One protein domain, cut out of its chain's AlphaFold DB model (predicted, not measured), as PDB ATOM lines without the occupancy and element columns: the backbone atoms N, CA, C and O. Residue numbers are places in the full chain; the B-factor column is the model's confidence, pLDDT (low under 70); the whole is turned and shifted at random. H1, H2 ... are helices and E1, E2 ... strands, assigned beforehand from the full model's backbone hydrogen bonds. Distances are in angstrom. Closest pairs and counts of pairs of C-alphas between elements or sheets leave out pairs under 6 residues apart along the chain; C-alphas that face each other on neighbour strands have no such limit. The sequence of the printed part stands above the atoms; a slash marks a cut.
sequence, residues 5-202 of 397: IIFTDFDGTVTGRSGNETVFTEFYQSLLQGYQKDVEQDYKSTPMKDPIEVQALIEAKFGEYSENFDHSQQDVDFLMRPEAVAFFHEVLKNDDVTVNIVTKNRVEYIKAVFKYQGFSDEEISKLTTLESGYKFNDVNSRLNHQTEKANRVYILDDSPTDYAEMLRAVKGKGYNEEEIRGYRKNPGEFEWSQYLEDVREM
ATOM      1  N   ILE A   5      71.399 116.445 126.542       98.38
ATOM      2  CA  ILE A   5      72.716 116.210 125.944       98.38
ATOM      3  C   ILE A   5      73.539 117.481 126.108       98.38
ATOM      4  O   ILE A   5      73.047 118.574 125.834       98.38
ATOM      5  N   ILE A   6      74.798 117.337 126.502       98.81
ATOM      6  CA  ILE A   6      75.781 118.418 126.481       98.81
ATOM      7  C   ILE A   6      76.839 118.062 125.439       98.81
ATOM      8  O   ILE A   6      77.426 116.980 125.500       98.81
ATOM      9  N   PHE A   7      77.072 118.972 124.495       98.88
ATOM     10  CA  PHE A   7      78.280 119.034 123.679       98.88
ATOM     11  C   PHE A   7      79.066 120.271 124.113       98.88
ATOM     12  O   PHE A   7      78.554 121.386 124.037       98.88
ATOM     13  N   THR A   8      80.289 120.079 124.591       98.88
ATOM     14  CA  THR A   8      81.154 121.166 125.064       98.88
ATOM     15  C   THR A   8      82.551 121.014 124.485       98.88
ATOM     16  O   THR A   8      83.051 119.895 124.406       98.88
ATOM     17  N   ASP A   9      83.210 122.107 124.106       98.81
ATOM     18  CA  ASP A   9      84.672 122.113 124.019       98.81
ATOM     19  C   ASP A   9      85.302 121.948 125.420       98.81
ATOM     20  O   ASP A   9      84.595 121.942 126.434       98.81
ATOM     21  N   PHE A  10      86.624 121.781 125.476       98.81
ATOM     22  CA  PHE A  10      87.402 121.737 126.703       98.81
ATOM     23  C   PHE A  10      88.270 122.992 126.913       98.81
ATOM     24  O   PHE A  10      88.104 123.686 127.917       98.81
ATOM     25  N   ASP A  11      89.175 123.291 125.982       98.62
ATOM     26  CA  ASP A  11      90.295 124.218 126.153       98.62
ATOM     27  C   ASP A  11      89.930 125.649 125.748       98.62
ATOM     28  O   ASP A  11      90.084 126.038 124.590       98.62
ATOM     29  N   GLY A  12      89.487 126.439 126.729       98.12
ATOM     30  CA  GLY A  12      88.935 127.783 126.533       98.12
ATOM     31  C   GLY A  12      87.429 127.853 126.792       98.12
ATOM     32  O   GLY A  12      86.873 128.941 126.909       98.12
ATOM     33  N   THR A  13      86.770 126.705 126.959       98.75
ATOM     34  CA  THR A  13      85.345 126.624 127.309       98.75
ATOM     35  C   THR A  13      85.133 126.098 128.729       98.75
ATOM     36  O   THR A  13      84.472 126.744 129.546       98.75
ATOM     37  N   VAL A  14      85.706 124.931 129.035       98.75
ATOM     38  CA  VAL A  14      85.649 124.284 130.358       98.75
ATOM     39  C   VAL A  14      86.832 124.725 131.223       98.75
ATOM     40  O   VAL A  14      86.648 125.014 132.407       98.75
ATOM     41  N   THR A  15      88.018 124.848 130.623       98.69
ATOM     42  CA  THR A  15      89.164 125.567 131.198       98.69
ATOM     43  C   THR A  15      89.106 127.063 130.858       98.69
ATOM     44  O   THR A  15      88.304 127.506 130.033       98.69
ATOM     45  N   GLY A  16      89.960 127.866 131.491       97.44
ATOM     46  CA  GLY A  16      90.098 129.299 131.205       97.44
ATOM     47  C   GLY A  16      91.011 129.656 130.022       97.44
ATOM     48  O   GLY A  16      91.049 130.829 129.658       97.44
ATOM     49  N   ARG A  17      91.736 128.694 129.427       97.75
ATOM     50  CA  ARG A  17      92.801 128.935 128.436       97.75
ATOM     51  C   ARG A  17      92.579 128.188 127.124       97.75
ATOM     52  O   ARG A  17      92.399 126.969 127.134       97.75
ATOM     53  N   SER A  18      92.677 128.910 126.003       97.38
ATOM     54  CA  SER A  18      92.441 128.361 124.661       97.38
ATOM     55  C   SER A  18      93.401 127.217 124.300       97.38
ATOM     56  O   SER A  18      94.565 127.200 124.709       97.38
ATOM     57  N   GLY A  19      92.945 126.268 123.476       96.25
ATOM     58  CA  GLY A  19      93.736 125.085 123.100       96.25
ATOM     59  C   GLY A  19      95.146 125.388 122.574       96.25
ATOM     60  O   GLY A  19      96.105 124.736 122.990       96.25
ATOM     61  N   ASN A  20      95.314 126.405 121.722       96.00
ATOM     62  CA  ASN A  20      96.634 126.792 121.201       96.00
ATOM     63  C   ASN A  20      97.524 127.516 122.229       96.00
ATOM     64  O   ASN A  20      98.740 127.517 122.069       96.00
ATOM     65  N   GLU A  21      96.953 128.116 123.273       97.75
ATOM     66  CA  GLU A  21      97.706 128.697 124.397       97.75
ATOM     67  C   GLU A  21      98.035 127.647 125.473       97.75
ATOM     68  O   GLU A  21      98.880 127.892 126.332       97.75
ATOM     69  N   THR A  22      97.406 126.469 125.403       98.25
ATOM     70  CA  THR A  22      97.599 125.332 126.313       98.25
ATOM     71  C   THR A  22      98.638 124.331 125.788       98.25
ATOM     72  O   THR A  22      99.649 124.091 126.456       98.25
ATOM     73  N   VAL A  23      98.441 123.746 124.598       98.31
ATOM     74  CA  VAL A  23      99.144 122.500 124.194       98.31
ATOM     75  C   VAL A  23     100.623 122.659 123.801       98.31
ATOM     76  O   VAL A  23     101.382 121.687 123.829       98.31
ATOM     77  N   PHE A  24     101.059 123.878 123.472       97.75
ATOM     78  CA  PHE A  24     102.452 124.191 123.107       97.75
ATOM     79  C   PHE A  24     103.289 124.725 124.285       97.75
ATOM     80  O   PHE A  24     104.444 125.101 124.120       97.75
ATOM     81  N   THR A  25     102.731 124.766 125.499       98.12
ATOM     82  CA  THR A  25     103.440 125.268 126.689       98.12
ATOM     83  C   THR A  25     104.417 124.246 127.270       98.12
ATOM     84  O   THR A  25     104.155 123.045 127.216       98.12
ATOM     85  N   GLU A  26     105.496 124.711 127.924       97.94
ATOM     86  CA  GLU A  26     106.433 123.822 128.645       97.94
ATOM     87  C   GLU A  26     105.702 122.884 129.620       97.94
ATOM     88  O   GLU A  26     106.084 121.726 129.763       97.94
ATOM     89  N   PHE A  27     104.624 123.353 130.264       98.44
ATOM     90  CA  PHE A  27     103.831 122.526 131.171       98.44
ATOM     91  C   PHE A  27     103.145 121.367 130.446       98.44
ATOM     92  O   PHE A  27     103.390 120.219 130.813       98.44
ATOM     93  N   TYR A  28     102.339 121.633 129.411       98.75
ATOM     94  CA  TYR A  28     101.661 120.565 128.669       98.75
ATOM     95  C   TYR A  28     102.679 119.603 128.041       98.75
ATOM     96  O   TYR A  28     102.544 118.384 128.144       98.75
ATOM     97  N   GLN A  29     103.750 120.146 127.459       98.62
ATOM     98  CA  GLN A  29     104.835 119.366 126.865       98.62
ATOM     99  C   GLN A  29     105.552 118.484 127.905       98.62
ATOM    100  O   GLN A  29     105.922 117.354 127.588       98.62
ATOM    101  N   SER A  30     105.658 118.922 129.169       98.56
ATOM    102  CA  SER A  30     106.224 118.116 130.264       98.56
ATOM    103  C   SER A  30     105.396 116.884 130.650       98.56
ATOM    104  O   SER A  30     105.945 115.957 131.254       98.56
ATOM    105  N   LEU A  31     104.112 116.839 130.269       98.75
ATOM    106  CA  LEU A  31     103.225 115.683 130.453       98.75
ATOM    107  C   LEU A  31     103.466 114.585 129.397       98.75
ATOM    108  O   LEU A  31     102.970 113.468 129.544       98.75
ATOM    109  N   LEU A  32     104.219 114.877 128.333       98.75
ATOM    110  CA  LEU A  32     104.507 113.940 127.247       98.75
ATOM    111  C   LEU A  32     105.754 113.097 127.545       98.75
ATOM    112  O   LEU A  32     106.708 113.542 128.192       98.75
ATOM    113  N   GLN A  33     105.769 111.860 127.053       98.44
ATOM    114  CA  GLN A  33     106.953 111.005 127.130       98.44
ATOM    115  C   GLN A  33     108.103 111.621 126.318       98.44
ATOM    116  O   GLN A  33     107.885 112.304 125.321       98.44
ATOM    117  N   GLY A  34     109.346 111.406 126.761       97.62
ATOM    118  CA  GLY A  34     110.538 111.924 126.076       97.62
ATOM    119  C   GLY A  34     110.767 113.441 126.167       97.62
ATOM    120  O   GLY A  34     111.707 113.923 125.532       97.62
ATOM    121  N   TYR A  35     109.958 114.172 126.952       98.25
ATOM    122  CA  TYR A  35     110.043 115.628 127.110       98.25
ATOM    123  C   TYR A  35     111.475 116.138 127.326       98.25
ATOM    124  O   TYR A  35     112.211 115.661 128.193       98.25
ATOM    125  N   GLN A  36     111.827 117.169 126.560       96.88
ATOM    126  CA  GLN A  36     113.053 117.943 126.689       96.88
ATOM    127  C   GLN A  36     112.670 119.420 126.764       96.88
ATOM    128  O   GLN A  36     111.800 119.877 126.022       96.88
ATOM    129  N   LYS A  37     113.313 120.168 127.666       95.75
ATOM    130  CA  LYS A  37     113.064 121.605 127.805       95.75
ATOM    131  C   LYS A  37     113.387 122.327 126.492       95.75
ATOM    132  O   LYS A  37     114.332 121.943 125.804       95.75
ATOM    133  N   ASP A  38     112.610 123.362 126.176       94.12
ATOM    134  CA  ASP A  38     112.756 124.180 124.968       94.12
ATOM    135  C   ASP A  38     112.573 123.382 123.644       94.12
ATOM    136  O   ASP A  38     112.996 123.837 122.579       94.12
ATOM    137  N   VAL A  39     111.928 122.199 123.691       96.25
ATOM    138  CA  VAL A  39     111.606 121.350 122.526       96.25
ATOM    139  C   VAL A  39     110.122 120.970 122.521       96.25
ATOM    140  O   VAL A  39     109.663 120.191 123.356       96.25
ATOM    141  N   GLU A  40     109.378 121.477 121.540       97.06
ATOM    142  CA  GLU A  40     107.987 121.086 121.292       97.06
ATOM    143  C   GLU A  40     107.902 119.722 120.583       97.06
ATOM    144  O   GLU A  40     108.561 119.477 119.570       97.06
ATOM    145  N   GLN A  41     107.050 118.842 121.105       98.06
ATOM    146  CA  GLN A  41     106.641 117.578 120.499       98.06
ATOM    147  C   GLN A  41     105.192 117.682 119.994       98.06
ATOM    148  O   GLN A  41     104.424 118.541 120.438       98.06
ATOM    149  N   ASP A  42     104.786 116.781 119.093       98.06
ATOM    150  CA  ASP A  42     103.388 116.686 118.654       98.06
ATOM    151  C   ASP A  42     102.498 116.335 119.856       98.06
ATOM    152  O   ASP A  42     102.496 115.202 120.343       98.06
ATOM    153  N   TYR A  43     101.742 117.329 120.326       97.88
ATOM    154  CA  TYR A  43     100.899 117.245 121.515       97.88
ATOM    155  C   TYR A  43      99.804 116.169 121.416       97.88
ATOM    156  O   TYR A  43      99.305 115.700 122.442       97.88
ATOM    157  N   LYS A  44      99.421 115.786 120.192       97.56
ATOM    158  CA  LYS A  44      98.292 114.903 119.892       97.56
ATOM    159  C   LYS A  44      98.736 113.468 119.616       97.56
ATOM    160  O   LYS A  44      98.029 112.550 120.024       97.56
ATOM    161  N   SER A  45      99.885 113.258 118.962       96.94
ATOM    162  CA  SER A  45     100.384 111.908 118.634       96.94
ATOM    163  C   SER A  45     101.486 111.374 119.557       96.94
ATOM    164  O   SER A  45     101.616 110.156 119.694       96.94
ATOM    165  N   THR A  46     102.248 112.236 120.243       98.44
ATOM    166  CA  THR A  46     103.269 111.779 121.206       98.44
ATOM    167  C   THR A  46     102.581 111.093 122.392       98.44
ATOM    168  O   THR A  46     101.611 111.648 122.913       98.44
ATOM    169  N   PRO A  47     103.025 109.916 122.868       98.62
ATOM    170  CA  PRO A  47     102.442 109.289 124.053       98.62
ATOM    171  C   PRO A  47     102.497 110.204 125.285       98.62
ATOM    172  O   PRO A  47     103.540 110.782 125.593       98.62
ATOM    173  N   MET A  48     101.382 110.317 126.008       98.56
ATOM    174  CA  MET A  48     101.362 110.939 127.333       98.56
ATOM    175  C   MET A  48     102.045 110.011 128.356       98.56
ATOM    176  O   MET A  48     102.113 108.793 128.162       98.56
ATOM    177  N   LYS A  49     102.604 110.583 129.423       98.75
ATOM    178  CA  LYS A  49     103.159 109.831 130.557       98.75
ATOM    179  C   LYS A  49     102.077 109.034 131.294       98.75
ATOM    180  O   LYS A  49     100.884 109.280 131.118       98.75
ATOM    181  N   ASP A  50     102.498 108.093 132.136       98.12
ATOM    182  CA  ASP A  50     101.573 107.327 132.974       98.12
ATOM    183  C   ASP A  50     100.735 108.262 133.869       98.12
ATOM    184  O   ASP A  50     101.286 109.226 134.411       98.12
ATOM    185  N   PRO A  51      99.431 107.990 134.094       97.94
ATOM    186  CA  PRO A  51      98.539 108.916 134.797       97.94
ATOM    187  C   PRO A  51      99.038 109.377 136.172       97.94
ATOM    188  O   PRO A  51      98.780 110.511 136.557       97.94
ATOM    189  N   ILE A  52      99.788 108.537 136.892       97.88
ATOM    190  CA  ILE A  52     100.376 108.876 138.198       97.88
ATOM    191  C   ILE A  52     101.479 109.940 138.058       97.88
ATOM    192  O   ILE A  52     101.533 110.866 138.863       97.88
ATOM    193  N   GLU A  53     102.330 109.859 137.026       98.38
ATOM    194  CA  GLU A  53     103.332 110.902 136.760       98.38
ATOM    195  C   GLU A  53     102.651 112.194 136.288       98.38
ATOM    196  O   GLU A  53     103.040 113.283 136.702       98.38
ATOM    197  N   VAL A  54     101.589 112.085 135.480       98.69
ATOM    198  CA  VAL A  54     100.801 113.246 135.034       98.69
ATOM    199  C   VAL A  54     100.145 113.963 136.220       98.69
ATOM    200  O   VAL A  54     100.263 115.181 136.306       98.69
ATOM    201  N   GLN A  55      99.513 113.248 137.162       98.56
ATOM    202  CA  GLN A  55      98.972 113.865 138.385       98.56
ATOM    203  C   GLN A  55     100.073 114.548 139.206       98.56
ATOM    204  O   GLN A  55      99.932 115.723 139.531       98.56
ATOM    205  N   ALA A  56     101.204 113.874 139.440       98.50
ATOM    206  CA  ALA A  56     102.328 114.451 140.179       98.50
ATOM    207  C   ALA A  56     102.908 115.719 139.513       98.50
ATOM    208  O   ALA A  56     103.380 116.614 140.209       98.50
ATOM    209  N   LEU A  57     102.858 115.830 138.180       98.69
ATOM    210  CA  LEU A  57     103.268 117.034 137.444       98.69
ATOM    211  C   LEU A  57     102.241 118.174 137.540       98.69
ATOM    212  O   LEU A  57     102.637 119.338 137.590       98.69
ATOM    213  N   ILE A  58     100.941 117.861 137.589       98.62
ATOM    214  CA  ILE A  58      99.875 118.852 137.809       98.62
ATOM    215  C   ILE A  58      99.947 119.379 139.256       98.62
ATOM    216  O   ILE A  58     100.007 120.592 139.461       98.62
ATOM    217  N   GLU A  59     100.064 118.488 140.247       98.06
ATOM    218  CA  GLU A  59     100.287 118.832 141.662       98.06
ATOM    219  C   GLU A  59     101.573 119.649 141.861       98.06
ATOM    220  O   GLU A  59     101.569 120.649 142.576       98.06
ATOM    221  N   ALA A  60     102.674 119.294 141.186       98.06
ATOM    222  CA  ALA A  60     103.927 120.048 141.261       98.06
ATOM    223  C   ALA A  60     103.852 121.452 140.630       98.06
ATOM    224  O   ALA A  60     104.703 122.291 140.936       98.06
ATOM    225  N   LYS A  61     102.863 121.722 139.763       97.88
ATOM    226  CA  LYS A  61     102.628 123.053 139.182       97.88
ATOM    227  C   LYS A  61     101.664 123.904 140.011       97.88
ATOM    228  O   LYS A  61     101.920 125.096 140.149       97.88
ATOM    229  N   PHE A  62     100.577 123.315 140.510       97.94
ATOM    230  CA  PHE A  62      99.444 124.052 141.089       97.94
ATOM    231  C   PHE A  62      99.230 123.832 142.598       97.94
ATOM    232  O   PHE A  62      98.422 124.529 143.215       97.94
ATOM    233  N   GLY A  63      99.941 122.879 143.203       97.50
ATOM    234  CA  GLY A  63      99.738 122.438 144.584       97.50
ATOM    235  C   GLY A  63      98.644 121.375 144.733       97.50
ATOM    236  O   GLY A  63      98.140 120.820 143.756       97.50
ATOM    237  N   GLU A  64      98.272 121.083 145.978       96.69
ATOM    238  CA  GLU A  64      97.190 120.153 146.324       96.69
ATOM    239  C   GLU A  64      95.814 120.803 146.092       96.69
ATOM    240  O   GLU A  64      95.509 121.856 146.663       96.69
ATOM    241  N   TYR A  65      94.962 120.173 145.276       97.56
ATOM    242  CA  TYR A  65      93.602 120.660 145.043       97.56
ATOM    243  C   TYR A  65      92.710 120.361 146.255       97.56
ATOM    244  O   TYR A  65      92.382 119.212 146.545       97.56
ATOM    245  N   SER A  66      92.338 121.407 146.991       94.62
ATOM    246  CA  SER A  66      91.649 121.321 148.283       94.62
ATOM    247  C   SER A  66      90.714 122.518 148.500       94.62
ATOM    248  O   SER A  66      90.719 123.467 147.720       94.62
ATOM    249  N   GLU A  67      89.954 122.526 149.601       90.62
ATOM    250  CA  GLU A  67      89.082 123.653 149.993       90.62
ATOM    251  C   GLU A  67      89.816 125.005 150.128       90.62
ATOM    252  O   GLU A  67      89.177 126.054 150.122       90.62
ATOM    253  N   ASN A  68      91.150 124.990 150.253       92.50
ATOM    254  CA  ASN A  68      91.999 126.178 150.402       92.50
ATOM    255  C   ASN A  68      92.895 126.426 149.170       92.50
ATOM    256  O   ASN A  68      93.913 127.109 149.278       92.50
ATOM    257  N   PHE A  69      92.553 125.847 148.013       96.31
ATOM    258  CA  PHE A  69      93.304 126.010 146.769       96.31
ATOM    259  C   PHE A  69      93.336 127.476 146.298       96.31
ATOM    260  O   PHE A  69      92.313 128.165 146.269       96.31
ATOM    261  N   ASP A  70      94.515 127.958 145.893       95.00
ATOM    262  CA  ASP A  70      94.680 129.330 145.408       95.00
ATOM    263  C   ASP A  70      94.174 129.471 143.965       95.00
ATOM    264  O   ASP A  70      94.896 129.241 142.993       95.00
ATOM    265  N   HIS A  71      92.918 129.902 143.829       93.81
ATOM    266  CA  HIS A  71      92.296 130.242 142.548       93.81
ATOM    267  C   HIS A  71      92.804 131.562 141.921       93.81
ATOM    268  O   HIS A  71      92.278 131.980 140.890       93.81
ATOM    269  N   SER A  72      93.799 132.231 142.518       94.38
ATOM    270  CA  SER A  72      94.445 133.443 141.985       94.38
ATOM    271  C   SER A  72      95.886 133.229 141.499       94.38
ATOM    272  O   SER A  72      96.496 134.163 140.973       94.38
ATOM    273  N   GLN A  73      96.429 132.013 141.641       96.06
ATOM    274  CA  GLN A  73      97.796 131.695 141.229       96.06
ATOM    275  C   GLN A  73      98.008 131.783 139.705       96.06
ATOM    276  O   GLN A  73      97.073 131.690 138.905       96.06
ATOM    277  N   GLN A  74      99.266 131.935 139.284       95.94
ATOM    278  CA  GLN A  74      99.623 131.959 137.863       95.94
ATOM    279  C   GLN A  74      99.252 130.636 137.169       95.94
ATOM    280  O   GLN A  74      99.423 129.560 137.733       95.94
ATOM    281  N   ASP A  75      98.812 130.725 135.911       97.00
ATOM    282  CA  ASP A  75      98.427 129.590 135.061       97.00
ATOM    283  C   ASP A  75      97.216 128.771 135.566       97.00
ATOM    284  O   ASP A  75      96.931 127.696 135.039       97.00
ATOM    285  N   VAL A  76      96.456 129.259 136.553       96.88
ATOM    286  CA  VAL A  76      95.234 128.586 137.040       96.88
ATOM    287  C   VAL A  76      94.150 128.435 135.958       96.88
ATOM    288  O   VAL A  76      93.263 127.596 136.066       96.88
ATOM    289  N   ASP A  77      94.244 129.199 134.872       97.69
ATOM    290  CA  ASP A  77      93.385 129.138 133.689       97.69
ATOM    291  C   ASP A  77      93.590 127.878 132.820       97.69
ATOM    292  O   ASP A  77      92.728 127.566 132.002       97.69
ATOM    293  N   PHE A  78      94.647 127.085 133.038       98.38
ATOM    294  CA  PHE A  78      94.705 125.703 132.522       98.38
ATOM    295  C   PHE A  78      93.658 124.775 133.167       98.38
ATOM    296  O   PHE A  78      93.375 123.707 132.628       98.38
ATOM    297  N   LEU A  79      93.129 125.136 134.339       98.62
ATOM    298  CA  LEU A  79      92.182 124.326 135.101       98.62
ATOM    299  C   LEU A  79      90.735 124.751 134.825       98.62
ATOM    300  O   LEU A  79      90.451 125.833 134.303       98.62
ATOM    301  N   MET A  80      89.798 123.890 135.214       98.56
ATOM    302  CA  MET A  80      88.377 124.213 135.253       98.56
ATOM    303  C   MET A  80      88.103 125.229 136.362       98.56
ATOM    304  O   MET A  80      88.572 125.075 137.493       98.56
ATOM    305  N   ARG A  81      87.290 126.244 136.063       96.56
ATOM    306  CA  ARG A  81      86.813 127.190 137.081       96.56
ATOM    307  C   ARG A  81      85.930 126.492 138.138       96.56
ATOM    308  O   ARG A  81      85.251 125.524 137.789       96.56
ATOM    309  N   PRO A  82      85.831 127.009 139.382       97.56
ATOM    310  CA  PRO A  82      84.964 126.440 140.424       97.56
ATOM    311  C   PRO A  82      83.507 126.234 139.986       97.56
ATOM    312  O   PRO A  82      82.889 125.232 140.338       97.56
ATOM    313  N   GLU A  83      82.963 127.147 139.176       98.12
ATOM    314  CA  GLU A  83      81.592 127.050 138.672       98.12
ATOM    315  C   GLU A  83      81.420 125.898 137.665       98.12
ATOM    316  O   GLU A  83      80.387 125.229 137.662       98.12
ATOM    317  N   ALA A  84      82.446 125.620 136.851       98.62
ATOM    318  CA  ALA A  84      82.469 124.477 135.937       98.62
ATOM    319  C   ALA A  84      82.634 123.152 136.702       98.62
ATOM    320  O   ALA A  84      81.932 122.183 136.417       98.62
ATOM    321  N   VAL A  85      83.499 123.121 137.724       98.62
ATOM    322  CA  VAL A  85      83.668 121.962 138.622       98.62
ATOM    323  C   VAL A  85      82.339 121.600 139.297       98.62
ATOM    324  O   VAL A  85      81.918 120.444 139.253       98.62
ATOM    325  N   ALA A  86      81.625 122.592 139.841       98.44
ATOM    326  CA  ALA A  86      80.298 122.395 140.424       98.44
ATOM    327  C   ALA A  86      79.265 121.898 139.393       98.44
ATOM    328  O   ALA A  86      78.503 120.978 139.689       98.44
ATOM    329  N   PHE A  87      79.270 122.453 138.173       98.81
ATOM    330  CA  PHE A  87      78.405 122.001 137.079       98.81
ATOM    331  C   PHE A  87      78.636 120.521 136.740       98.81
ATOM    332  O   PHE A  87      77.686 119.735 136.753       98.81
ATOM    333  N   PHE A  88      79.885 120.109 136.487       98.81
ATOM    334  CA  PHE A  88      80.194 118.725 136.114       98.81
ATOM    335  C   PHE A  88      79.917 117.729 137.245       98.81
ATOM    336  O   PHE A  88      79.385 116.652 136.972       98.81
ATOM    337  N   HIS A  89      80.196 118.082 138.505       98.56
ATOM    338  CA  HIS A  89      79.845 117.226 139.643       98.56
ATOM    339  C   HIS A  89      78.333 117.026 139.806       98.56
ATOM    340  O   HIS A  89      77.939 116.015 140.384       98.56
ATOM    341  N   GLU A  90      77.476 117.928 139.325       97.88
ATOM    342  CA  GLU A  90      76.034 117.671 139.277       97.88
ATOM    343  C   GLU A  90      75.681 116.778 138.081       97.88
ATOM    344  O   GLU A  90      75.098 115.705 138.251       97.88
ATOM    345  N   VAL A  91      76.043 117.190 136.858       98.12
ATOM    346  CA  VAL A  91      75.531 116.529 135.646       98.12
ATOM    347  C   VAL A  91      76.058 115.106 135.464       98.12
ATOM    348  O   VAL A  91      75.341 114.270 134.925       98.12
ATOM    349  N   LEU A  92      77.249 114.777 135.980       98.19
ATOM    350  CA  LEU A  92      77.784 113.407 135.956       98.19
ATOM    351  C   LEU A  92      77.109 112.479 136.988       98.19
ATOM    352  O   LEU A  92      77.205 111.255 136.883       98.19
ATOM    353  N   LYS A  93      76.368 113.021 137.962       96.31
ATOM    354  CA  LYS A  93      75.553 112.221 138.893       96.31
ATOM    355  C   LYS A  93      74.150 111.914 138.349       96.31
ATOM    356  O   LYS A  93      73.454 111.092 138.936       96.31
ATOM    357  N   ASN A  94      73.738 112.531 137.237       95.88
ATOM    358  CA  ASN A  94      72.408 112.369 136.652       95.88
ATOM    359  C   ASN A  94      72.458 111.568 135.336       95.88
ATOM    360  O   ASN A  94      72.820 112.098 134.291       95.88
ATOM    361  N   ASP A  95      72.022 110.306 135.370       94.94
ATOM    362  CA  ASP A  95      72.055 109.393 134.212       94.94
ATOM    363  C   ASP A  95      71.051 109.750 133.087       94.94
ATOM    364  O   ASP A  95      71.051 109.143 132.011       94.94
ATOM    365  N   ASP A  96      70.194 110.757 133.294       96.12
ATOM    366  CA  ASP A  96      69.387 111.375 132.239       96.12
ATOM    367  C   ASP A  96      70.127 112.514 131.491       96.12
ATOM    368  O   ASP A  96      69.599 113.050 130.509       96.12
ATOM    369  N   VAL A  97      71.360 112.856 131.899       97.69
ATOM    370  CA  VAL A  97      72.236 113.849 131.253       97.69
ATOM    371  C   VAL A  97      73.456 113.169 130.620       97.69
ATOM    372  O   VAL A  97      74.285 112.568 131.293       97.69
ATOM    373  N   THR A  98      73.613 113.285 129.297       97.75
ATOM    374  CA  THR A  98      74.777 112.744 128.572       97.75
ATOM    375  C   THR A  98      75.807 113.838 128.291       97.75
ATOM    376  O   THR A  98      75.564 114.718 127.461       97.75
ATOM    377  N   VAL A  99      76.977 113.755 128.929       98.62
ATOM    378  CA  VAL A  99      78.091 114.699 128.732       98.62
ATOM    379  C   VAL A  99      79.027 114.222 127.617       98.62
ATOM    380  O   VAL A  99      79.574 113.118 127.675       98.62
ATOM    381  N   ASN A 100      79.233 115.072 126.607       98.81
ATOM    382  CA  ASN A 100      80.154 114.836 125.499       98.81
ATOM    383  C   ASN A 100      81.126 116.019 125.379       98.81
ATOM    384  O   ASN A 100      80.711 117.136 125.065       98.81
ATOM    385  N   ILE A 101      82.414 115.769 125.600       98.88
ATOM    386  CA  ILE A 101      83.483 116.743 125.365       98.88
ATOM    387  C   ILE A 101      83.963 116.560 123.922       98.88
ATOM    388  O   ILE A 101      84.351 115.457 123.547       98.88
ATOM    389  N   VAL A 102      83.912 117.614 123.108       98.81
ATOM    390  CA  VAL A 102      84.208 117.601 121.669       98.81
ATOM    391  C   VAL A 102      85.385 118.533 121.394       98.81
ATOM    392  O   VAL A 102      85.230 119.752 121.378       98.81
ATOM    393  N   THR A 103      86.574 117.963 121.204       98.69
ATOM    394  CA  THR A 103      87.853 118.681 121.348       98.69
ATOM    395  C   THR A 103      88.848 118.398 120.209       98.69
ATOM    396  O   THR A 103      88.689 117.467 119.416       98.69
ATOM    397  N   LYS A 104      89.911 119.210 120.148       98.44
ATOM    398  CA  LYS A 104      91.150 118.964 119.379       98.44
ATOM    399  C   LYS A 104      92.321 118.516 120.271       98.44
ATOM    400  O   LYS A 104      93.329 118.034 119.755       98.44
ATOM    401  N   ASN A 105      92.178 118.658 121.589       98.19
ATOM    402  CA  ASN A 105      93.038 118.085 122.625       98.19
ATOM    403  C   ASN A 105      92.703 116.586 122.805       98.19
ATOM    404  O   ASN A 105      92.085 115.992 121.918       98.19
ATOM    405  N   ARG A 106      93.162 115.936 123.878       98.25
ATOM    406  CA  ARG A 106      93.187 114.468 124.016       98.25
ATOM    407  C   ARG A 106      92.582 113.951 125.320       98.25
ATOM    408  O   ARG A 106      92.648 114.626 126.351       98.25
ATOM    409  N   VAL A 107      92.028 112.737 125.283       98.31
ATOM    410  CA  VAL A 107      91.334 112.129 126.429       98.31
ATOM    411  C   VAL A 107      92.216 111.967 127.670       98.31
ATOM    412  O   VAL A 107      91.705 112.110 128.779       98.31
ATOM    413  N   GLU A 108      93.521 111.706 127.535       98.69
ATOM    414  CA  GLU A 108      94.402 111.518 128.697       98.69
ATOM    415  C   GLU A 108      94.587 112.823 129.481       98.69
ATOM    416  O   GLU A 108      94.487 112.817 130.708       98.69
ATOM    417  N   TYR A 109      94.765 113.950 128.780       98.81
ATOM    418  CA  TYR A 109      94.880 115.271 129.400       98.81
ATOM    419  C   TYR A 109      93.578 115.684 130.090       98.81
ATOM    420  O   TYR A 109      93.590 116.061 131.259       98.81
ATOM    421  N   ILE A 110      92.445 115.540 129.391       98.81
ATOM    422  CA  ILE A 110      91.118 115.857 129.933       98.81
ATOM    423  C   ILE A 110      90.874 115.059 131.216       98.81
ATOM    424  O   ILE A 110      90.577 115.636 132.262       98.81
ATOM    425  N   LYS A 111      91.075 113.736 131.174       98.81
ATOM    426  CA  LYS A 111      90.914 112.878 132.355       98.81
ATOM    427  C   LYS A 111      91.868 113.255 133.485       98.81
ATOM    428  O   LYS A 111      91.459 113.177 134.635       98.81
ATOM    429  N   ALA A 112      93.089 113.693 133.184       98.81
ATOM    430  CA  ALA A 112      94.036 114.142 134.198       98.81
ATOM    431  C   ALA A 112      93.617 115.457 134.882       98.81
ATOM    432  O   ALA A 112      93.753 115.558 136.100       98.81
ATOM    433  N   VAL A 113      93.064 116.431 134.146       98.81
ATOM    434  CA  VAL A 113      92.539 117.684 134.731       98.81
ATOM    435  C   VAL A 113      91.299 117.410 135.589       98.81
ATOM    436  O   VAL A 113      91.237 117.867 136.730       98.81
ATOM    437  N   PHE A 114      90.354 116.597 135.102       98.88
ATOM    438  CA  PHE A 114      89.212 116.148 135.911       98.88
ATOM    439  C   PHE A 114      89.673 115.396 137.173       98.88
ATOM    440  O   PHE A 114      89.212 115.704 138.270       98.88
ATOM    441  N   LYS A 115      90.614 114.450 137.051       98.75
ATOM    442  CA  LYS A 115      91.112 113.668 138.193       98.75
ATOM    443  C   LYS A 115      91.765 114.544 139.261       98.75
ATOM    444  O   LYS A 115      91.478 114.363 140.442       98.75
ATOM    445  N   TYR A 116      92.573 115.512 138.832       98.81
ATOM    446  CA  TYR A 116      93.247 116.456 139.719       98.81
ATOM    447  C   TYR A 116      92.245 117.328 140.486       98.81
ATOM    448  O   TYR A 116      92.395 117.533 141.687       98.81
ATOM    449  N   GLN A 117      91.171 117.777 139.829       98.62
ATOM    450  CA  GLN A 117      90.140 118.614 140.450       98.62
ATOM    451  C   GLN A 117      89.077 117.826 141.242       98.62
ATOM    452  O   GLN A 117      87.961 118.306 141.428       98.62
ATOM    453  N   GLY A 118      89.424 116.631 141.733       98.19
ATOM    454  CA  GLY A 118      88.627 115.873 142.703       98.19
ATOM    455  C   GLY A 118      87.560 114.940 142.123       98.19
ATOM    456  O   GLY A 118      86.792 114.359 142.892       98.19
ATOM    457  N   PHE A 119      87.494 114.751 140.802       98.69
ATOM    458  CA  PHE A 119      86.494 113.861 140.203       98.69
ATOM    459  C   PHE A 119      86.832 112.379 140.413       98.69
ATOM    460  O   PHE A 119      87.967 111.924 140.231       98.69
ATOM    461  N   SER A 120      85.808 111.604 140.768       98.44
ATOM    462  CA  SER A 120      85.917 110.151 140.908       98.44
ATOM    463  C   SER A 120      86.096 109.459 139.552       98.44
ATOM    464  O   SER A 120      85.671 109.959 138.510       98.44
ATOM    465  N   ASP A 121      86.681 108.258 139.555       98.06
ATOM    466  CA  ASP A 121      86.824 107.463 138.327       98.06
ATOM    467  C   ASP A 121      85.459 107.038 137.751       98.06
ATOM    468  O   ASP A 121      85.337 106.834 136.544       98.06
ATOM    469  N   GLU A 122      84.418 106.976 138.591       98.25
ATOM    470  CA  GLU A 122      83.029 106.762 138.173       98.25
ATOM    471  C   GLU A 122      82.482 107.972 137.398       98.25
ATOM    472  O   GLU A 122      82.023 107.808 136.267       98.25
ATOM    473  N   GLU A 123      82.591 109.191 137.943       98.50
ATOM    474  CA  GLU A 123      82.190 110.422 137.242       98.50
ATOM    475  C   GLU A 123      82.966 110.587 135.923       98.50
ATOM    476  O   GLU A 123      82.372 110.851 134.878       98.50
ATOM    477  N   ILE A 124      84.281 110.339 135.943       98.56
ATOM    478  CA  ILE A 124      85.142 110.392 134.752       98.56
ATOM    479  C   ILE A 124      84.752 109.320 133.717       98.56
ATOM    480  O   ILE A 124      84.871 109.562 132.514       98.56
ATOM    481  N   SER A 125      84.251 108.151 134.138       98.00
ATOM    482  CA  SER A 125      83.806 107.094 133.214       98.00
ATOM    483  C   SER A 125      82.564 107.471 132.397       98.00
ATOM    484  O   SER A 125      82.378 106.947 131.298       98.00
ATOM    485  N   LYS A 126      81.745 108.412 132.890       98.06
ATOM    486  CA  LYS A 126      80.535 108.901 132.208       98.06
ATOM    487  C   LYS A 126      80.826 109.967 131.138       98.06
ATOM    488  O   LYS A 126      79.954 110.270 130.323       98.06
ATOM    489  N   LEU A 127      82.046 110.512 131.091       98.00
ATOM    490  CA  LEU A 127      82.472 111.472 130.068       98.00
ATOM    491  C   LEU A 127      82.686 110.787 128.710       98.00
ATOM    492  O   LEU A 127      83.649 110.046 128.509       98.00
ATOM    493  N   THR A 128      81.849 111.115 127.722       98.19
ATOM    494  CA  THR A 128      82.149 110.777 126.324       98.19
ATOM    495  C   THR A 128      83.152 111.794 125.779       98.19
ATOM    496  O   THR A 128      82.802 112.957 125.615       98.19
ATOM    497  N   THR A 129      84.387 111.393 125.476       98.31
ATOM    498  CA  THR A 129      85.354 112.278 124.795       98.31
ATOM    499  C   THR A 129      85.357 111.979 123.298       98.31
ATOM    500  O   THR A 129      85.546 110.833 122.896       98.31
ATOM    501  N   LEU A 130      85.121 113.004 122.480       98.44
ATOM    502  CA  LEU A 130      85.115 112.961 121.021       98.44
ATOM    503  C   LEU A 130      86.238 113.877 120.525       98.44
ATOM    504  O   LEU A 130      86.164 115.098 120.652       98.44
ATOM    505  N   GLU A 131      87.320 113.280 120.039       97.44
ATOM    506  CA  GLU A 131      88.604 113.973 119.886       97.44
ATOM    507  C   GLU A 131      89.204 113.886 118.475       97.44
ATOM    508  O   GLU A 131      90.422 114.004 118.308       97.44
ATOM    509  N   SER A 132      88.368 113.689 117.445       96.50
ATOM    510  CA  SER A 132      88.825 113.593 116.048       96.50
ATOM    511  C   SER A 132      89.381 114.914 115.494       96.50
ATOM    512  O   SER A 132      90.032 114.928 114.450       96.50
ATOM    513  N   GLY A 133      89.077 116.031 116.164       93.06
ATOM    514  CA  GLY A 133      89.323 117.395 115.704       93.06
ATOM    515  C   GLY A 133      88.278 117.940 114.720       93.06
ATOM    516  O   GLY A 133      88.249 119.149 114.484       93.06
ATOM    517  N   TYR A 134      87.384 117.096 114.190       97.31
ATOM    518  CA  TYR A 134      86.340 117.459 113.224       97.31
ATOM    519  C   TYR A 134      84.956 117.511 113.888       97.31
ATOM    520  O   TYR A 134      84.101 116.654 113.649       97.31
ATOM    521  N   LYS A 135      84.707 118.541 114.707       98.38
ATOM    522  CA  LYS A 135      83.550 118.589 115.624       98.38
ATOM    523  C   LYS A 135      82.180 118.359 114.980       98.38
ATOM    524  O   LYS A 135      81.334 117.702 115.585       98.38
ATOM    525  N   PHE A 136      81.949 118.834 113.749       98.62
ATOM    526  CA  PHE A 136      80.708 118.531 113.020       98.62
ATOM    527  C   PHE A 136      80.515 117.021 112.833       98.62
ATOM    528  O   PHE A 136      79.416 116.524 113.070       98.62
ATOM    529  N   ASN A 137      81.563 116.288 112.442       98.38
ATOM    530  CA  ASN A 137      81.504 114.840 112.240       98.38
ATOM    531  C   ASN A 137      81.303 114.105 113.566       98.38
ATOM    532  O   ASN A 137      80.468 113.203 113.620       98.38
ATOM    533  N   ASP A 138      82.007 114.516 114.623       98.50
ATOM    534  CA  ASP A 138      81.878 113.939 115.965       98.50
ATOM    535  C   ASP A 138      80.446 114.079 116.504       98.50
ATOM    536  O   ASP A 138      79.808 113.079 116.843       98.50
ATOM    537  N   VAL A 139      79.882 115.292 116.494       98.62
ATOM    538  CA  VAL A 139      78.505 115.551 116.951       98.62
ATOM    539  C   VAL A 139      77.474 114.866 116.048       98.62
ATOM    540  O   VAL A 139      76.567 114.194 116.543       98.62
ATOM    541  N   ASN A 140      77.618 114.959 114.722       98.00
ATOM    542  CA  ASN A 140      76.727 114.299 113.760       98.00
ATOM    543  C   ASN A 140      76.698 112.774 113.954       98.00
ATOM    544  O   ASN A 140      75.630 112.165 113.862       98.00
ATOM    545  N   SER A 141      77.857 112.172 114.234       97.38
ATOM    546  CA  SER A 141      77.992 110.733 114.460       97.38
ATOM    547  C   SER A 141      77.487 110.335 115.842       97.38
ATOM    548  O   SER A 141      76.758 109.353 115.953       97.38
ATOM    549  N   ARG A 142      77.773 111.108 116.898       97.38
ATOM    550  CA  ARG A 142      77.252 110.835 118.246       97.38
ATOM    551  C   ARG A 142      75.725 110.874 118.285       97.38
ATOM    552  O   ARG A 142      75.123 109.987 118.880       97.38
ATOM    553  N   LEU A 143      75.110 111.836 117.593       97.19
ATOM    554  CA  LEU A 143      73.654 111.944 117.470       97.19
ATOM    555  C   LEU A 143      73.023 110.842 116.597       97.19
ATOM    556  O   LEU A 143      71.881 110.475 116.841       97.19
ATOM    557  N   ASN A 144      73.745 110.273 115.620       93.81
ATOM    558  CA  ASN A 144      73.259 109.104 114.862       93.81
ATOM    559  C   ASN A 144      73.089 107.847 115.735       93.81
ATOM    560  O   ASN A 144      72.287 106.985 115.397       93.81
ATOM    561  N   HIS A 145      73.841 107.730 116.834       88.81
ATOM    562  CA  HIS A 145      73.805 106.571 117.735       88.81
ATOM    563  C   HIS A 145      72.796 106.728 118.889       88.81
ATOM    564  O   HIS A 145      72.862 105.982 119.865       88.81
ATOM    565  N   GLN A 146      71.888 107.707 118.826       84.06
ATOM    566  CA  GLN A 146      70.908 107.946 119.886       84.06
ATOM    567  C   GLN A 146      69.612 107.171 119.658       84.06
ATOM    568  O   GLN A 146      68.966 107.294 118.621       84.06
ATOM    569  N   THR A 147      69.217 106.403 120.673       77.31
ATOM    570  CA  THR A 147      67.943 105.673 120.732       77.31
ATOM    571  C   THR A 147      66.764 106.563 121.125       77.31
ATOM    572  O   THR A 147      65.623 106.249 120.801       77.31
ATOM    573  N   GLU A 148      67.029 107.677 121.812       88.19
ATOM    574  CA  GLU A 148      66.035 108.631 122.313       88.19
ATOM    575  C   GLU A 148      66.423 110.056 121.893       88.19
ATOM    576  O   GLU A 148      67.593 110.435 121.979       88.19
ATOM    577  N   LYS A 149      65.447 110.869 121.461       92.38
ATOM    578  CA  LYS A 149      65.665 112.304 121.217       92.38
ATOM    579  C   LYS A 149      65.676 113.047 122.555       92.38
ATOM    580  O   LYS A 149      64.768 112.864 123.363       92.38
ATOM    581  N   ALA A 150      66.660 113.917 122.772       96.25
ATOM    582  CA  ALA A 150      66.710 114.740 123.975       96.25
ATOM    583  C   ALA A 150      65.661 115.859 123.988       96.25
ATOM    584  O   ALA A 150      65.251 116.370 122.947       96.25
ATOM    585  N   ASN A 151      65.289 116.291 125.192       97.56
ATOM    586  CA  ASN A 151      64.452 117.468 125.420       97.56
ATOM    587  C   ASN A 151      65.267 118.768 125.395       97.56
ATOM    588  O   ASN A 151      64.702 119.830 125.143       97.56
ATOM    589  N   ARG A 152      66.579 118.699 125.666       98.38
ATOM    590  CA  ARG A 152      67.491 119.842 125.551       98.38
ATOM    591  C   ARG A 152      68.891 119.418 125.098       98.38
ATOM    592  O   ARG A 152      69.423 118.420 125.584       98.38
ATOM    593  N   VAL A 153      69.488 120.192 124.194       98.62
ATOM    594  CA  VAL A 153      70.867 120.027 123.711       98.62
ATOM    595  C   VAL A 153      71.661 121.295 123.998       98.62
ATOM    596  O   VAL A 153      71.409 122.339 123.396       98.62
ATOM    597  N   TYR A 154      72.631 121.204 124.902       98.88
ATOM    598  CA  TYR A 154      73.601 122.263 125.149       98.88
ATOM    599  C   TYR A 154      74.751 122.180 124.141       98.88
ATOM    600  O   TYR A 154      75.207 121.085 123.806       98.88
ATOM    601  N   ILE A 155      75.213 123.339 123.671       98.88
ATOM    602  CA  ILE A 155      76.362 123.481 122.770       98.88
ATOM    603  C   ILE A 155      77.232 124.614 123.313       98.88
ATOM    604  O   ILE A 155      76.821 125.771 123.244       98.88
ATOM    605  N   LEU A 156      78.400 124.292 123.865       98.88
ATOM    606  CA  LEU A 156      79.334 125.271 124.431       98.88
ATOM    607  C   LEU A 156      80.674 125.188 123.701       98.88
ATOM    608  O   LEU A 156      81.236 124.102 123.575       98.88
ATOM    609  N   ASP A 157      81.157 126.310 123.180       98.81
ATOM    610  CA  ASP A 157      82.433 126.395 122.460       98.81
ATOM    611  C   ASP A 157      82.846 127.871 122.348       98.81
ATOM    612  O   ASP A 157      82.002 128.723 122.047       98.81
ATOM    613  N   ASP A 158      84.107 128.203 122.607       98.44
ATOM    614  CA  ASP A 158      84.628 129.567 122.494       98.44
ATOM    615  C   ASP A 158      85.020 129.927 121.055       98.44
ATOM    616  O   ASP A 158      84.812 131.067 120.617       98.44
ATOM    617  N   SER A 159      85.473 128.937 120.276       98.38
ATOM    618  CA  SER A 159      85.796 129.082 118.859       98.38
ATOM    619  C   SER A 159      84.509 129.312 118.055       98.38
ATOM    620  O   SER A 159      83.672 128.410 117.937       98.38
ATOM    621  N   PRO A 160      84.316 130.489 117.417       98.25
ATOM    622  CA  PRO A 160      83.096 130.767 116.653       98.25
ATOM    623  C   PRO A 160      82.885 129.796 115.483       98.25
ATOM    624  O   PRO A 160      81.747 129.556 115.076       98.25
ATOM    625  N   THR A 161      83.978 129.243 114.951       98.31
ATOM    626  CA  THR A 161      83.970 128.244 113.878       98.31
ATOM    627  C   THR A 161      83.501 126.893 114.402       98.31
ATOM    628  O   THR A 161      82.565 126.317 113.855       98.31
ATOM    629  N   ASP A 162      84.112 126.393 115.477       98.38
ATOM    630  CA  ASP A 162      83.809 125.064 116.011       98.38
ATOM    631  C   ASP A 162      82.419 125.015 116.671       98.38
ATOM    632  O   ASP A 162      81.665 124.062 116.446       98.38
ATOM    633  N   TYR A 163      82.007 126.111 117.323       98.81
ATOM    634  CA  TYR A 163      80.621 126.360 117.725       98.81
ATOM    635  C   TYR A 163      79.638 126.185 116.557       98.81
ATOM    636  O   TYR A 163      78.634 125.477 116.671       98.81
ATOM    637  N   ALA A 164      79.915 126.830 115.417       98.69
ATOM    638  CA  ALA A 164      79.045 126.788 114.245       98.69
ATOM    639  C   ALA A 164      79.016 125.395 113.591       98.69
ATOM    640  O   ALA A 164      77.958 124.957 113.136       98.69
ATOM    641  N   GLU A 165      80.141 124.674 113.591       98.75
ATOM    642  CA  GLU A 165      80.224 123.277 113.156       98.75
ATOM    643  C   GLU A 165      79.350 122.364 114.040       98.75
ATOM    644  O   GLU A 165      78.530 121.607 113.512       98.75
ATOM    645  N   MET A 166      79.432 122.473 115.372       98.81
ATOM    646  CA  MET A 166      78.574 121.697 116.282       98.81
ATOM    647  C   MET A 166      77.093 122.081 116.157       98.81
ATOM    648  O   MET A 166      76.236 121.203 116.033       98.81
ATOM    649  N   LEU A 167      76.771 123.377 116.094       98.75
ATOM    650  CA  LEU A 167      75.400 123.861 115.904       98.75
ATOM    651  C   LEU A 167      74.795 123.388 114.572       98.75
ATOM    652  O   LEU A 167      73.618 123.015 114.533       98.75
ATOM    653  N   ARG A 168      75.587 123.340 113.490       98.62
ATOM    654  CA  ARG A 168      75.150 122.786 112.198       98.62
ATOM    655  C   ARG A 168      74.868 121.287 112.297       98.62
ATOM    656  O   ARG A 168      73.894 120.830 111.702       98.62
ATOM    657  N   ALA A 169      75.670 120.531 113.049       98.56
ATOM    658  CA  ALA A 169      75.425 119.108 113.278       98.56
ATOM    659  C   ALA A 169      74.129 118.872 114.074       98.56
ATOM    660  O   ALA A 169      73.298 118.074 113.644       98.56
ATOM    661  N   VAL A 170      73.909 119.610 115.171       98.56
ATOM    662  CA  VAL A 170      72.697 119.495 116.005       98.56
ATOM    663  C   VAL A 170      71.434 119.890 115.228       98.56
ATOM    664  O   VAL A 170      70.487 119.102 115.161       98.56
ATOM    665  N   LYS A 171      71.423 121.050 114.551       98.19
ATOM    666  CA  LYS A 171      70.289 121.453 113.692       98.19
ATOM    667  C   LYS A 171      70.067 120.475 112.530       98.19
ATOM    668  O   LYS A 171      68.926 120.192 112.174       98.19
ATOM    669  N   GLY A 172      71.137 119.872 112.002       97.00
ATOM    670  CA  GLY A 172      71.087 118.801 110.999       97.00
ATOM    671  C   GLY A 172      70.416 117.496 111.458       97.00
ATOM    672  O   GLY A 172      70.158 116.631 110.622       97.00
ATOM    673  N   LYS A 173      70.098 117.347 112.754       97.19
ATOM    674  CA  LYS A 173      69.323 116.223 113.319       97.19
ATOM    675  C   LYS A 173      67.880 116.583 113.679       97.19
ATOM    676  O   LYS A 173      67.197 115.790 114.319       97.19
ATOM    677  N   GLY A 174      67.395 117.757 113.269       96.25
ATOM    678  CA  GLY A 174      66.013 118.175 113.532       96.25
ATOM    679  C   GLY A 174      65.755 118.609 114.978       96.25
ATOM    680  O   GLY A 174      64.608 118.579 115.428       96.25
ATOM    681  N   TYR A 175      66.802 119.010 115.705       97.94
ATOM    682  CA  TYR A 175      66.648 119.786 116.933       97.94
ATOM    683  C   TYR A 175      66.304 121.244 116.585       97.94
ATOM    684  O   TYR A 175      66.956 121.857 115.734       97.94
ATOM    685  N   ASN A 176      65.257 121.779 117.214       97.19
ATOM    686  CA  ASN A 176      64.758 123.136 116.992       97.19
ATOM    687  C   ASN A 176      65.404 124.157 117.958       97.19
ATOM    688  O   ASN A 176      66.253 123.810 118.776       97.19
ATOM    689  N   GLU A 177      65.037 125.436 117.858       96.56
ATOM    690  CA  GLU A 177      65.671 126.502 118.655       96.56
ATOM    691  C   GLU A 177      65.212 126.537 120.126       96.56
ATOM    692  O   GLU A 177      65.955 127.006 120.982       96.56
ATOM    693  N   GLU A 178      64.045 125.973 120.449       96.50
ATOM    694  CA  GLU A 178      63.567 125.806 121.830       96.50
ATOM    695  C   GLU A 178      64.269 124.633 122.537       96.50
ATOM    696  O   GLU A 178      64.502 124.689 123.746       96.50
ATOM    697  N   GLU A 179      64.665 123.608 121.776       97.75
ATOM    698  CA  GLU A 179      65.415 122.430 122.230       97.75
ATOM    699  C   GLU A 179      66.928 122.699 122.377       97.75
ATOM    700  O   GLU A 179      67.612 121.961 123.082       97.75
ATOM    701  N   ILE A 180      67.483 123.740 121.745       98.62
ATOM    702  CA  ILE A 180      68.930 124.032 121.761       98.62
ATOM    703  C   ILE A 180      69.270 125.139 122.775       98.62
ATOM    704  O   ILE A 180      68.611 126.176 122.837       98.62
ATOM    705  N   ARG A 181      70.352 124.966 123.543       98.69
ATOM    706  CA  ARG A 181      70.997 126.025 124.343       98.69
ATOM    707  C   ARG A 181      72.451 126.178 123.905       98.69
ATOM    708  O   ARG A 181      73.343 125.486 124.386       98.69
ATOM    709  N   GLY A 182      72.659 127.044 122.917       98.44
ATOM    710  CA  GLY A 182      73.973 127.321 122.346       98.44
ATOM    711  C   GLY A 182      74.621 128.554 122.973       98.44
ATOM    712  O   GLY A 182      74.059 129.646 122.894       98.44
ATOM    713  N   TYR A 183      75.807 128.386 123.556       98.62
ATOM    714  CA  TYR A 183      76.596 129.452 124.168       98.62
ATOM    715  C   TYR A 183      77.968 129.538 123.496       98.62
ATOM    716  O   TYR A 183      78.782 128.624 123.596       98.62
ATOM    717  N   ARG A 184      78.225 130.671 122.833       98.50
ATOM    718  CA  ARG A 184      79.528 131.031 122.264       98.50
ATOM    719  C   ARG A 184      80.040 132.264 122.999       98.50
ATOM    720  O   ARG A 184      79.543 133.370 122.766       98.50
ATOM    721  N   LYS A 185      80.980 132.056 123.916       98.56
ATOM    722  CA  LYS A 185      81.562 133.054 124.832       98.56
ATOM    723  C   LYS A 185      83.083 133.089 124.655       98.56
ATOM    724  O   LYS A 185      83.612 132.205 123.996       98.56
ATOM    725  N   ASN A 186      83.789 134.088 125.179       98.06
ATOM    726  CA  ASN A 186      85.256 134.014 125.227       98.06
ATOM    727  C   ASN A 186      85.700 133.167 126.445       98.06
ATOM    728  O   ASN A 186      84.888 132.940 127.353       98.06
ATOM    729  N   PRO A 187      86.968 132.718 126.520       98.38
ATOM    730  CA  PRO A 187      87.449 131.972 127.677       98.38
ATOM    731  C   PRO A 187      87.226 132.695 129.006       98.38
ATOM    732  O   PRO A 187      87.439 133.900 129.138       98.38
ATOM    733  N   GLY A 188      86.709 131.952 129.985       95.38
ATOM    734  CA  GLY A 188      86.302 132.482 131.288       95.38
ATOM    735  C   GLY A 188      84.950 133.218 131.340       95.38
ATOM    736  O   GLY A 188      84.495 133.496 132.448       95.38
ATOM    737  N   GLU A 189      84.268 133.488 130.217       98.06
ATOM    738  CA  GLU A 189      82.959 134.186 130.166       98.06
ATOM    739  C   GLU A 189      81.728 133.244 130.173       98.06
ATOM    740  O   GLU A 189      80.588 133.683 129.955       98.06
ATOM    741  N   PHE A 190      81.935 131.942 130.382       98.56
ATOM    742  CA  PHE A 190      80.869 130.939 130.453       98.56
ATOM    743  C   PHE A 190      80.169 130.954 131.821       98.56
ATOM    744  O   PHE A 190      80.798 130.851 132.873       98.56
ATOM    745  N   GLU A 191      78.842 131.064 131.801       98.50
ATOM    746  CA  GLU A 191      77.988 131.245 132.982       98.50
ATOM    747  C   GLU A 191      77.582 129.889 133.588       98.50
ATOM    748  O   GLU A 191      76.402 129.582 133.742       98.50
ATOM    749  N   TRP A 192      78.573 129.055 133.923       98.75
ATOM    750  CA  TRP A 192      78.379 127.660 134.351       98.75
ATOM    751  C   TRP A 192      77.363 127.475 135.491       98.75
ATOM    752  O   TRP A 192      76.572 126.534 135.449       98.75
ATOM    753  N   SER A 193      77.302 128.402 136.454       98.44
ATOM    754  CA  SER A 193      76.291 128.389 137.523       98.44
ATOM    755  C   SER A 193      74.859 128.593 137.015       98.44
ATOM    756  O   SER A 193      73.940 127.984 137.548       98.44
ATOM    757  N   GLN A 194      74.648 129.405 135.972       98.44
ATOM    758  CA  GLN A 194      73.329 129.546 135.344       98.44
ATOM    759  C   GLN A 194      72.973 128.273 134.572       98.44
ATOM    760  O   GLN A 194      71.851 127.790 134.670       98.44
ATOM    761  N   TYR A 195      73.935 127.679 133.857       98.50
ATOM    762  CA  TYR A 195      73.705 126.434 133.115       98.50
ATOM    763  C   TYR A 195      73.377 125.258 134.052       98.50
ATOM    764  O   TYR A 195      72.610 124.375 133.674       98.50
ATOM    765  N   LEU A 196      73.922 125.261 135.273       98.12
ATOM    766  CA  LEU A 196      73.601 124.300 136.330       98.12
ATOM    767  C   LEU A 196      72.137 124.423 136.779       98.12
ATOM    768  O   LEU A 196      71.417 123.425 136.791       98.12
ATOM    769  N   GLU A 197      71.673 125.636 137.089       97.50
ATOM    770  CA  GLU A 197      70.279 125.866 137.492       97.50
ATOM    771  C   GLU A 197      69.293 125.618 136.332       97.50
ATOM    772  O   GLU A 197      68.276 124.953 136.532       97.50
ATOM    773  N   ASP A 198      69.634 126.024 135.100       96.81
ATOM    774  CA  ASP A 198      68.863 125.727 133.880       96.81
ATOM    775  C   ASP A 198      68.664 124.212 133.658       96.81
ATOM    776  O   ASP A 198      67.659 123.799 133.067       96.81
ATOM    777  N   VAL A 199      69.633 123.381 134.072       96.56
ATOM    778  CA  VAL A 199      69.537 121.914 134.025       96.56
ATOM    779  C   VAL A 199      68.735 121.385 135.215       96.56
ATOM    780  O   VAL A 199      67.850 120.556 135.009       96.56
ATOM    781  N   ARG A 200      68.978 121.875 136.438       95.38
ATOM    782  CA  ARG A 200      68.227 121.478 137.648       95.38
ATOM    783  C   ARG A 200      66.724 121.728 137.519       95.38
ATOM    784  O   ARG A 200      65.942 120.878 137.936       95.38
ATOM    785  N   GLU A 201      66.308 122.817 136.870       95.00
ATOM    786  CA  GLU A 201      64.890 123.103 136.589       95.00
ATOM    787  C   GLU A 201      64.203 121.973 135.789       95.00
ATOM    788  O   GLU A 201      63.027 121.677 136.004       95.00
ATOM    789  N   MET A 202      64.938 121.276 134.910       94.44
ATOM    790  CA  MET A 202      64.410 120.134 134.147       94.44
ATOM    791  C   MET A 202      64.242 118.856 134.985       94.44
ATOM    792  O   MET A 202      63.551 117.933 134.552       94.44
TER     793      MET A 202
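This is residues 5 to 202 of the 397 residues of a protein of Legionella pneumophila (UniProt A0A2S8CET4). A twisted wall of five parallel strands has H7 and H8 side by side over one face, with H4 and H9 paired across the sheet from them. Beyond the C-terminal ends of the strands H5 leads to an outlying part made of H1, H2, H3 and the loop of residues 31 to 50. The printed part has 198 residues with nine named helices and five named strands, in the order E1 H1 H2 H3 H4 E2 H5 H6 E3 H7 E4 H8 E5 H9, and the sheet runs E3 E2 E1 E4 E5. The class is mixed, helices and strands; the whole is compact, with a radius of gyration of the C-alphas of 16.7 A and spans of 49 by 35 by 29 A.

Find C-alpha 5 at (72.716, 116.210, 125.944), where E1, residues 5 to 8, begins. Next come H1, residues 19 to 22, H2, residues 26 to 30, and H3, residues 51 to 62, 16.4 A long. Read on to H4, residues 82 to 91, E2, residues 97 to 102, 15.8 A long, H5, residues 107 to 116, H6, residues 121 to 125, and E3, residues 128 to 130. Then find H7, residues 135 to 144, E4, residues 152 to 156, H8, residues 160 to 171, 16.1 A long, E5, residues 180 to 183, and H9, residues 192 to 200, which ends with C-alpha 200 at (68.227, 121.478, 137.648).

Look first at E1: N 6 and O 98 of E2 are 2.9 A apart, and N 7 and O 154 of E4 2.9 A, within hydrogen-bond range. At the edge strands, N 128 of E3 and O 99 are 3.0 A apart, and N 181 of E5 and O 153 2.8 A. E2, H5 H6, E3 and E4, H8, E5 are strand-helix-strand units, parallel neighbours with helices between, and their crossovers are right-handed. H7 and H8 are on the same face, at heights over the sheet of 9.1 A and 8.7 A; they touch at Phe 136 and Glu 165, closest C-alphas 4.8 A apart, at a shallow tilt of 18 degrees, the same way. H4 touches H9, closest C-alphas Phe 87 and Leu 196, 5.4 A; both only graze the sheet, as does H5. H5 touches H6, closest C-alphas Lys 111 and Ile 124, 6.7 A, and H3, Gln 55 and Tyr 116, 6.4 A. H2 is close to H1 and H3 but not clearly touching, with closest C-alphas 6.7 A and 7.8 A apart. In H2 to H9 every O i to N i+4 pair is within hydrogen-bond range; H1 is too short for one.

The C-alphas farthest apart, Gln 36 and Glu 178, are 50.3 A apart. The printed part has no cut. The links H2 to H3 and H3 to H4 are long. No printed residue is under 70 in pLDDT.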